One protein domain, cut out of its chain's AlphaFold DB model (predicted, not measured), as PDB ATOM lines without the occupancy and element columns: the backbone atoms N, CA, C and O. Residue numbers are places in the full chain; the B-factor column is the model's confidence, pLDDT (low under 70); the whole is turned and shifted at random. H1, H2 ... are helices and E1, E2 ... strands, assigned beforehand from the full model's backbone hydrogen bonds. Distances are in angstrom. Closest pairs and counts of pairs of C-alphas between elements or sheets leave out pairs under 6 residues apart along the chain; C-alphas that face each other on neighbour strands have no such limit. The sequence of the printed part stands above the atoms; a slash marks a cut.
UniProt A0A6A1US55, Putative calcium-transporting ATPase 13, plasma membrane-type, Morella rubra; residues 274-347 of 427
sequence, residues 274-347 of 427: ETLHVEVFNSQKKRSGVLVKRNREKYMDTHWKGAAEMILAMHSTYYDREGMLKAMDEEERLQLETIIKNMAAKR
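What this domain is: This is residues 274 to 347 of the 427 residues of the protein "Putative calcium-transporting ATPase 13, plasma membrane-type" of Morella rubra (UniProt A0A6A1US55). A long, three-stranded sheet, E1 to E3, makes one end of an open, loosely built model, and the helix H2 stands at the other end, with the short helix H1 between them. The small hairpin E4 and E5 sits off to one side, away from the sheet. The printed part has 74 residues, in the order E1 E2 E3 H1 E4 E5 H2, both sheets antiparallel, class mixed. It is loose and flat, with a radius of gyration of the C-alphas of 15.0 A and spans of 41 by 33 by 18 A.

Where its parts are: E1, residues 274 to 282, begins at C-alpha 274 (-5.400, 312.660, 58.870) and is 23.0 A long. E2, residues 287 to 294, measures 22.8 A, and E3, residues 300 to 306, 19.8 A. H1 is residues 308 to 312, E4 317 to 319 and E5 325 to 327. H2, residues 330 to 345, is 22.6 A long and ends at C-alpha 345 (18.112, 283.622, 46.181).

How they stand to each other: E1, E2 and E3 form a meander, each strand the antiparallel neighbour of the one before. N 279 and O 289 are 2.8 A apart, as are N 290 and O 303. H1 only grazes this sheet. H1 and H2 only just touch, with 3 pairs of C-alphas within 8 A, the closest Ala 308 and Ile 340 at 6.9 A; H2 does so with residues 337 to 340 alone. In the hairpin of E4 and E5, N 318 and O 326 are 2.9 A apart. E3 and E4 are apart. In both helices every O i to N i+4 pair is within hydrogen-bond range.

The domain as a whole: The C-alphas farthest apart, Arg 296 and Arg 347, are 45.2 A apart. The printed part has no cut, and its links are tight. Residues 342 to 347 stand free. The pLDDT is under 70 at 274 to 277, 281 to 285, 293 to 299 and 343 to 347.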
ATOM      1  N   GLU A 274      -4.629 313.456  57.919       60.81
ATOM      2  CA  GLU A 274      -5.400 312.660  58.870       60.81
ATOM      3  C   GLU A 274      -5.284 311.176  58.496       60.81
ATOM      4  O   GLU A 274      -5.701 310.754  57.415       60.81
ATOM      5  N   THR A 275      -4.699 310.365  59.375       55.81
ATOM      6  CA  THR A 275      -4.676 308.908  59.202       55.81
ATOM      7  C   THR A 275      -6.031 308.338  59.597       55.81
ATOM      8  O   THR A 275      -6.363 308.302  60.779       55.81
ATOM      9  N   LEU A 276      -6.806 307.871  58.620       64.25
ATOM     10  CA  LEU A 276      -8.156 307.354  58.853       64.25
ATOM     11  C   LEU A 276      -8.153 305.890  59.290       64.25
ATOM     12  O   LEU A 276      -8.958 305.487  60.125       64.25
ATOM     13  N   HIS A 277      -7.274 305.073  58.701       63.62
ATOM     14  CA  HIS A 277      -7.256 303.640  58.973       63.62
ATOM     15  C   HIS A 277      -5.858 303.045  58.813       63.62
ATOM     16  O   HIS A 277      -5.156 303.334  57.847       63.62
ATOM     17  N   VAL A 278      -5.460 302.197  59.760       72.69
ATOM     18  CA  VAL A 278      -4.190 301.463  59.739       72.69
ATOM     19  C   VAL A 278      -4.515 299.975  59.733       72.69
ATOM     20  O   VAL A 278      -5.044 299.456  60.713       72.69
ATOM     21  N   GLU A 279      -4.179 299.281  58.647       73.81
ATOM     22  CA  GLU A 279      -4.215 297.820  58.603       73.81
ATOM     23  C   GLU A 279      -2.862 297.286  59.087       73.81
ATOM     24  O   GLU A 279      -1.834 297.377  58.406       73.81
ATOM     25  N   VAL A 280      -2.860 296.761  60.312       70.38
ATOM     26  CA  VAL A 280      -1.686 296.155  60.952       70.38
ATOM     27  C   VAL A 280      -1.307 294.847  60.254       70.38
ATOM     28  O   VAL A 280      -2.150 294.146  59.700       70.38
ATOM     29  N   PHE A 281      -0.015 294.518  60.274       62.12
ATOM     30  CA  PHE A 281       0.532 293.369  59.555       62.12
ATOM     31  C   PHE A 281      -0.146 292.051  59.962       62.12
ATOM     32  O   PHE A 281      -0.124 291.671  61.130       62.12
ATOM     33  N   ASN A 282      -0.694 291.329  58.981       68.06
ATOM     34  CA  ASN A 282      -1.300 290.011  59.174       68.06
ATOM     35  C   ASN A 282      -0.446 288.922  58.498       68.06
ATOM     36  O   ASN A 282      -0.129 289.023  57.311       68.06
ATOM     37  N   SER A 283      -0.122 287.860  59.241       61.75
ATOM     38  CA  SER A 283       0.715 286.732  58.809       61.75
ATOM     39  C   SER A 283       0.215 286.017  57.546       61.75
ATOM     40  O   SER A 283       1.035 285.511  56.782       61.75
ATOM     41  N   GLN A 284      -1.099 286.008  57.290       59.88
ATOM     42  CA  GLN A 284      -1.686 285.427  56.074       59.88
ATOM     43  C   GLN A 284      -1.587 286.370  54.863       59.88
ATOM     44  O   GLN A 284      -1.341 285.917  53.749       59.88
ATOM     45  N   LYS A 285      -1.728 287.687  55.072       64.00
ATOM     46  CA  LYS A 285      -1.697 288.704  54.001       64.00
ATOM     47  C   LYS A 285      -0.288 289.249  53.707       64.00
ATOM     48  O   LYS A 285      -0.092 289.885  52.676       64.00
ATOM     49  N   LYS A 286       0.687 289.038  54.606       71.75
ATOM     50  CA  LYS A 286       2.101 289.481  54.529       71.75
ATOM     51  C   LYS A 286       2.305 290.959  54.144       71.75
ATOM     52  O   LYS A 286       3.314 291.318  53.528       71.75
ATOM     53  N   ARG A 287       1.364 291.826  54.517       76.31
ATOM     54  CA  ARG A 287       1.400 293.268  54.246       76.31
ATOM     55  C   ARG A 287       0.713 294.052  55.361       76.31
ATOM     56  O   ARG A 287      -0.142 293.509  56.056       76.31
ATOM     57  N   SER A 288       1.095 295.311  55.507       76.25
ATOM     58  CA  SER A 288       0.446 296.323  56.338       76.25
ATOM     59  C   SER A 288       0.247 297.588  55.509       76.25
ATOM     60  O   SER A 288       1.040 297.868  54.609       76.25
ATOM     61  N   GLY A 289      -0.794 298.357  55.799       81.31
ATOM     62  CA  GLY A 289      -1.130 299.542  55.021       81.31
ATOM     63  C   GLY A 289      -1.715 300.648  55.880       81.31
ATOM     64  O   GLY A 289      -2.251 300.396  56.955       81.31
ATOM     65  N   VAL A 290      -1.586 301.884  55.415       79.88
ATOM     66  CA  VAL A 290      -2.149 303.063  56.066       79.88
ATOM     67  C   VAL A 290      -2.920 303.865  55.030       79.88
ATOM     68  O   VAL A 290      -2.409 304.153  53.948       79.88
ATOM     69  N   LEU A 291      -4.152 304.219  55.375       76.69
ATOM     70  CA  LEU A 291      -5.023 305.095  54.612       76.69
ATOM     71  C   LEU A 291      -4.934 306.502  55.199       76.69
ATOM     72  O   LEU A 291      -5.275 306.723  56.366       76.69
ATOM     73  N   VAL A 292      -4.478 307.444  54.384       75.06
ATOM     74  CA  VAL A 292      -4.228 308.827  54.775       75.06
ATOM     75  C   VAL A 292      -5.115 309.748  53.944       75.06
ATOM     76  O   VAL A 292      -5.212 309.619  52.726       75.06
ATOM     77  N   LYS A 293      -5.772 310.700  54.603       69.94
ATOM     78  CA  LYS A 293      -6.580 311.740  53.970       69.94
ATOM     79  C   LYS A 293      -5.897 313.088  54.155       69.94
ATOM     80  O   LYS A 293      -5.629 313.509  55.279       69.94
ATOM     81  N   ARG A 294      -5.614 313.789  53.057       68.94
ATOM     82  CA  ARG A 294      -5.049 315.143  53.105       68.94
ATOM     83  C   ARG A 294      -6.173 316.163  53.290       68.94
ATOM     84  O   ARG A 294      -7.161 316.148  52.565       68.94
ATOM     85  N   ASN A 295      -6.017 317.084  54.240       57.72
ATOM     86  CA  ASN A 295      -7.116 317.911  54.768       57.72
ATOM     87  C   ASN A 295      -7.638 319.022  53.816       57.72
ATOM     88  O   ASN A 295      -8.405 319.888  54.227       57.72
ATOM     89  N   ARG A 296      -7.214 319.038  52.543       58.16
ATOM     90  CA  ARG A 296      -7.630 320.027  51.526       58.16
ATOM     91  C   ARG A 296      -7.991 319.423  50.163       58.16
ATOM     92  O   ARG A 296      -8.421 320.160  49.283       58.16
ATOM     93  N   GLU A 297      -7.868 318.109  49.985       59.06
ATOM     94  CA  GLU A 297      -8.141 317.426  48.713       59.06
ATOM     95  C   GLU A 297      -9.176 316.312  48.928       59.06
ATOM     96  O   GLU A 297      -9.237 315.693  49.988       59.06
ATOM     97  N   LYS A 298     -10.024 316.053  47.926       57.41
ATOM     98  CA  LYS A 298     -11.087 315.029  48.002       57.41
ATOM     99  C   LYS A 298     -10.560 313.596  47.793       57.41
ATOM    100  O   LYS A 298     -11.352 312.658  47.766       57.41
ATOM    101  N   TYR A 299      -9.248 313.446  47.622       58.38
ATOM    102  CA  TYR A 299      -8.566 312.189  47.332       58.38
ATOM    103  C   TYR A 299      -8.008 311.559  48.615       58.38
ATOM    104  O   TYR A 299      -7.625 312.255  49.557       58.38
ATOM    105  N   MET A 300      -8.017 310.229  48.661       70.06
ATOM    106  CA  MET A 300      -7.507 309.429  49.773       70.06
ATOM    107  C   MET A 300      -6.304 308.637  49.274       70.06
ATOM    108  O   MET A 300      -6.429 307.900  48.298       70.06
ATOM    109  N   ASP A 301      -5.174 308.755  49.965       71.38
ATOM    110  CA  ASP A 301      -3.941 308.071  49.594       71.38
ATOM    111  C   ASP A 301      -3.774 306.813  50.451       71.38
ATOM    112  O   ASP A 301      -3.814 306.856  51.686       71.38
ATOM    113  N   THR A 302      -3.586 305.662  49.804       74.38
ATOM    114  CA  THR A 302      -3.250 304.406  50.486       74.38
ATOM    115  C   THR A 302      -1.778 304.082  50.311       74.38
ATOM    116  O   THR A 302      -1.314 303.898  49.187       74.38
ATOM    117  N   HIS A 303      -1.064 303.906  51.418       78.44
ATOM    118  CA  HIS A 303       0.319 303.447  51.417       78.44
ATOM    119  C   HIS A 303       0.393 302.015  51.935       78.44
ATOM    120  O   HIS A 303      -0.047 301.733  53.047       78.44
ATOM    121  N   TRP A 304       0.981 301.113  51.150       75.38
ATOM    122  CA  TRP A 304       1.136 299.701  51.503       75.38
ATOM    123  C   TRP A 304       2.611 299.314  51.624       75.38
ATOM    124  O   TRP A 304       3.447 299.733  50.829       75.38
ATOM    125  N   LYS A 305       2.925 298.469  52.607       74.44
ATOM    126  CA  LYS A 305       4.248 297.881  52.847       74.44
ATOM    127  C   LYS A 305       4.093 296.376  53.056       74.44
ATOM    128  O   LYS A 305       3.272 295.945  53.858       74.44
ATOM    129  N   GLY A 306       4.890 295.554  52.378       76.06
ATOM    130  CA  GLY A 306       4.772 294.099  52.483       76.06
ATOM    131  C   GLY A 306       5.815 293.345  51.673       76.06
ATOM    132  O   GLY A 306       6.752 293.943  51.146       76.06
ATOM    133  N   ALA A 307       5.653 292.022  51.590       75.56
ATOM    134  CA  ALA A 307       6.483 291.185  50.726       75.56
ATOM    135  C   ALA A 307       6.422 291.690  49.274       75.56
ATOM    136  O   ALA A 307       5.334 291.954  48.767       75.56
ATOM    137  N   ALA A 308       7.579 291.809  48.614       75.38
ATOM    138  CA  ALA A 308       7.690 292.440  47.297       75.38
ATOM    139  C   ALA A 308       6.773 291.791  46.245       75.38
ATOM    140  O   ALA A 308       6.117 292.504  45.498       75.38
ATOM    141  N   GLU A 309       6.634 290.463  46.267       77.12
ATOM    142  CA  GLU A 309       5.729 289.703  45.388       77.12
ATOM    143  C   GLU A 309       4.249 290.058  45.625       77.12
ATOM    144  O   GLU A 309       3.471 290.207  44.687       77.12
ATOM    145  N   MET A 310       3.862 290.273  46.887       78.50
ATOM    146  CA  MET A 310       2.490 290.618  47.270       78.50
ATOM    147  C   MET A 310       2.147 292.077  46.942       78.50
ATOM    148  O   MET A 310       0.997 292.394  46.652       78.50
ATOM    149  N   ILE A 311       3.136 292.974  47.013       80.25
ATOM    150  CA  ILE A 311       2.977 294.378  46.626       80.25
ATOM    151  C   ILE A 311       2.925 294.499  45.102       80.25
ATOM    152  O   ILE A 311       1.999 295.122  44.594       80.25
ATOM    153  N   LEU A 312       3.840 293.847  44.377       82.38
ATOM    154  CA  LEU A 312       3.865 293.850  42.912       82.38
ATOM    155  C   LEU A 312       2.549 293.319  42.322       82.38
ATOM    156  O   LEU A 312       2.029 293.895  41.375       82.38
ATOM    157  N   ALA A 313       1.944 292.306  42.952       79.38
ATOM    158  CA  ALA A 313       0.661 291.760  42.521       79.38
ATOM    159  C   ALA A 313      -0.509 292.764  42.550       79.38
ATOM    160  O   ALA A 313      -1.476 292.580  41.813       79.38
ATOM    161  N   MET A 314      -0.430 293.807  43.385       76.12
ATOM    162  CA  MET A 314      -1.479 294.825  43.536       76.12
ATOM    163  C   MET A 314      -1.314 296.043  42.620       76.12
ATOM    164  O   MET A 314      -2.247 296.835  42.520       76.12
ATOM    165  N   HIS A 315      -0.145 296.240  42.009       76.81
ATOM    166  CA  HIS A 315       0.161 297.457  41.261       76.81
ATOM    167  C   HIS A 315       0.039 297.204  39.755       76.81
ATOM    168  O   HIS A 315       0.532 296.205  39.244       76.81
ATOM    169  N   SER A 316      -0.618 298.126  39.052       80.00
ATOM    170  CA  SER A 316      -0.762 298.129  37.588       80.00
ATOM    171  C   SER A 316       0.108 299.185  36.901       80.00
ATOM    172  O   SER A 316       0.221 299.207  35.680       80.00
ATOM    173  N   THR A 317       0.727 300.072  37.679       83.00
ATOM    174  CA  THR A 317       1.566 301.171  37.197       83.00
ATOM    175  C   THR A 317       2.830 301.260  38.033       83.00
ATOM    176  O   THR A 317       2.805 300.975  39.234       83.00
ATOM    177  N   TYR A 318       3.918 301.715  37.427       82.00
ATOM    178  CA  TYR A 318       5.169 301.990  38.119       82.00
ATOM    179  C   TYR A 318       5.736 303.341  37.679       82.00
ATOM    180  O   TYR A 318       5.323 303.907  36.669       82.00
ATOM    181  N   TYR A 319       6.654 303.878  38.475       78.25
ATOM    182  CA  TYR A 319       7.394 305.082  38.113       78.25
ATOM    183  C   TYR A 319       8.709 304.685  37.456       78.25
ATOM    184  O   TYR A 319       9.451 303.874  38.017       78.25
ATOM    185  N   ASP A 320       8.996 305.260  36.291       75.69
ATOM    186  CA  ASP A 320      10.305 305.108  35.654       75.69
ATOM    187  C   ASP A 320      11.375 305.963  36.364       75.69
ATOM    188  O   ASP A 320      11.072 306.748  37.269       75.69
ATOM    189  N   ARG A 321      12.644 305.825  35.966       77.38
ATOM    190  CA  ARG A 321      13.794 306.538  36.554       77.38
ATOM    191  C   ARG A 321      13.666 308.058  36.465       77.38
ATOM    192  O   ARG A 321      14.209 308.768  37.307       77.38
ATOM    193  N   GLU A 322      12.913 308.546  35.491       80.81
ATOM    194  CA  GLU A 322      12.612 309.955  35.253       80.81
ATOM    195  C   GLU A 322      11.384 310.439  36.054       80.81
ATOM    196  O   GLU A 322      10.976 311.591  35.925       80.81
ATOM    197  N   GLY A 323      10.785 309.580  36.892       74.06
ATOM    198  CA  GLY A 323       9.640 309.911  37.746       74.06
ATOM    199  C   GLY A 323       8.292 309.940  37.018       74.06
ATOM    200  O   GLY A 323       7.300 310.404  37.580       74.06
ATOM    201  N   MET A 324       8.236 309.441  35.783       78.38
ATOM    202  CA  MET A 324       7.021 309.391  34.971       78.38
ATOM    203  C   MET A 324       6.225 308.117  35.263       78.38
ATOM    204  O   MET A 324       6.790 307.027  35.344       78.38
ATOM    205  N   LEU A 325       4.908 308.256  35.426       78.94
ATOM    206  CA  LEU A 325       4.008 307.134  35.687       78.94
ATOM    207  C   LEU A 325       3.753 306.360  34.387       78.94
ATOM    208  O   LEU A 325       3.194 306.912  33.439       78.94
ATOM    209  N   LYS A 326       4.141 305.086  34.355       83.06
ATOM    210  CA  LYS A 326       3.973 304.192  33.206       83.06
ATOM    211  C   LYS A 326       3.098 302.995  33.585       83.06
ATOM    212  O   LYS A 326       3.151 302.509  34.718       83.06
ATOM    213  N   ALA A 327       2.259 302.546  32.652       82.00
ATOM    214  CA  ALA A 327       1.508 301.302  32.800       82.00
ATOM    215  C   ALA A 327       2.470 300.110  32.726       82.00
ATOM    216  O   ALA A 327       3.433 300.154  31.969       82.00
ATOM    217  N   MET A 328       2.234 299.097  33.554       84.75
ATOM    218  CA  MET A 328       3.083 297.913  33.628       84.75
ATOM    219  C   MET A 328       2.590 296.864  32.634       84.75
ATOM    220  O   MET A 328       1.504 296.313  32.824       84.75
ATOM    221  N   ASP A 329       3.393 296.579  31.613       86.38
ATOM    222  CA  ASP A 329       3.111 295.498  30.667       86.38
ATOM    223  C   ASP A 329       3.531 294.131  31.245       86.38
ATOM    224  O   ASP A 329       4.354 294.037  32.163       86.38
ATOM    225  N   GLU A 330       2.979 293.041  30.703       83.31
ATOM    226  CA  GLU A 330       3.191 291.680  31.232       83.31
ATOM    227  C   GLU A 330       4.675 291.256  31.207       83.31
ATOM    228  O   GLU A 330       5.160 290.563  32.103       83.31
ATOM    229  N   GLU A 331       5.432 291.732  30.216       84.38
ATOM    230  CA  GLU A 331       6.869 291.468  30.089       84.38
ATOM    231  C   GLU A 331       7.698 292.218  31.147       84.38
ATOM    232  O   GLU A 331       8.616 291.653  31.748       84.38
ATOM    233  N   GLU A 332       7.333 293.463  31.460       81.69
ATOM    234  CA  GLU A 332       7.979 294.272  32.503       81.69
ATOM    235  C   GLU A 332       7.699 293.696  33.898       81.69
ATOM    236  O   GLU A 332       8.584 293.640  34.760       81.69
ATOM    237  N   ARG A 333       6.481 293.182  34.104       84.44
ATOM    238  CA  ARG A 333       6.092 292.479  35.328       84.44
ATOM    239  C   ARG A 333       6.953 291.235  35.564       84.44
ATOM    240  O   ARG A 333       7.451 291.040  36.675       84.44
ATOM    241  N   LEU A 334       7.201 290.439  34.522       84.25
ATOM    242  CA  LEU A 334       8.048 289.244  34.598       84.25
ATOM    243  C   LEU A 334       9.516 289.587  34.927       84.25
ATOM    244  O   LEU A 334      10.177 288.883  35.702       84.25
ATOM    245  N   GLN A 335      10.029 290.693  34.380       83.88
ATOM    246  CA  GLN A 335      11.368 291.194  34.705       83.88
ATOM    247  C   GLN A 335      11.474 291.595  36.184       83.88
ATOM    248  O   GLN A 335      12.433 291.212  36.862       83.88
ATOM    249  N   LEU A 336      10.471 292.299  36.718       81.69
ATOM    250  CA  LEU A 336      10.416 292.684  38.131       81.69
ATOM    251  C   LEU A 336      10.334 291.461  39.060       81.69
ATOM    252  O   LEU A 336      11.058 291.405  40.058       81.69
ATOM    253  N   GLU A 337       9.538 290.445  38.717       83.19
ATOM    254  CA  GLU A 337       9.493 289.183  39.470       83.19
ATOM    255  C   GLU A 337      10.845 288.462  39.483       83.19
ATOM    256  O   GLU A 337      11.279 287.955  40.521       83.19
ATOM    257  N   THR A 338      11.545 288.447  38.349       81.81
ATOM    258  CA  THR A 338      12.875 287.833  38.231       81.81
ATOM    259  C   THR A 338      13.900 288.559  39.103       81.81
ATOM    260  O   THR A 338      14.693 287.922  39.800       81.81
ATOM    261  N   ILE A 339      13.854 289.893  39.142       80.62
ATOM    262  CA  ILE A 339      14.702 290.711  40.018       80.62
ATOM    263  C   ILE A 339      14.410 290.397  41.494       80.62
ATOM    264  O   ILE A 339      15.344 290.189  42.271       80.62
ATOM    265  N   ILE A 340      13.136 290.279  41.885       80.19
ATOM    266  CA  ILE A 340      12.729 289.927  43.256       80.19
ATOM    267  C   ILE A 340      13.226 288.527  43.648       80.19
ATOM    268  O   ILE A 340      13.823 288.367  44.718       80.19
ATOM    269  N   LYS A 341      13.062 287.528  42.771       75.31
ATOM    270  CA  LYS A 341      13.551 286.157  42.997       75.31
ATOM    271  C   LYS A 341      15.075 286.105  43.117       75.31
ATOM    272  O   LYS A 341      15.593 285.473  44.037       75.31
ATOM    273  N   ASN A 342      15.800 286.835  42.270       72.00
ATOM    274  CA  ASN A 342      17.263 286.927  42.336       72.00
ATOM    275  C   ASN A 342      17.750 287.616  43.621       72.00
ATOM    276  O   ASN A 342      18.746 287.191  44.215       72.00
ATOM    277  N   MET A 343      17.036 288.638  44.102       60.00
ATOM    278  CA  MET A 343      17.321 289.265  45.398       60.00
ATOM    279  C   MET A 343      17.066 288.311  46.577       60.00
ATOM    280  O   MET A 343      17.805 288.350  47.561       60.00
ATOM    281  N   ALA A 344      16.067 287.429  46.477       58.62
ATOM    282  CA  ALA A 344      15.773 286.424  47.496       58.62
ATOM    283  C   ALA A 344      16.784 285.259  47.503       58.62
ATOM    284  O   ALA A 344      17.243 284.860  48.574       58.62
ATOM    285  N   ALA A 345      17.187 284.753  46.331       55.81
ATOM    286  CA  ALA A 345      18.112 283.622  46.181       55.81
ATOM    287  C   ALA A 345      19.554 283.939  46.627       55.81
ATOM    288  O   ALA A 345      20.272 283.067  47.117       55.81
ATOM    289  N   LYS A 346      19.967 285.213  46.568       52.09
ATOM    290  CA  LYS A 346      21.284 285.686  47.040       52.09
ATOM    291  C   LYS A 346      21.483 285.573  48.567       52.09
ATOM    292  O   LYS A 346      22.515 285.992  49.081       52.09
ATOM    293  N   ARG A 347      20.517 285.005  49.306       46.66
ATOM    294  CA  ARG A 347      20.560 284.751  50.760       46.66
ATOM    295  C   ARG A 347      21.108 283.372  51.170       46.66
ATOM    296  O   ARG A 347      21.051 283.055  52.357       46.66
TER     297      ARG A 347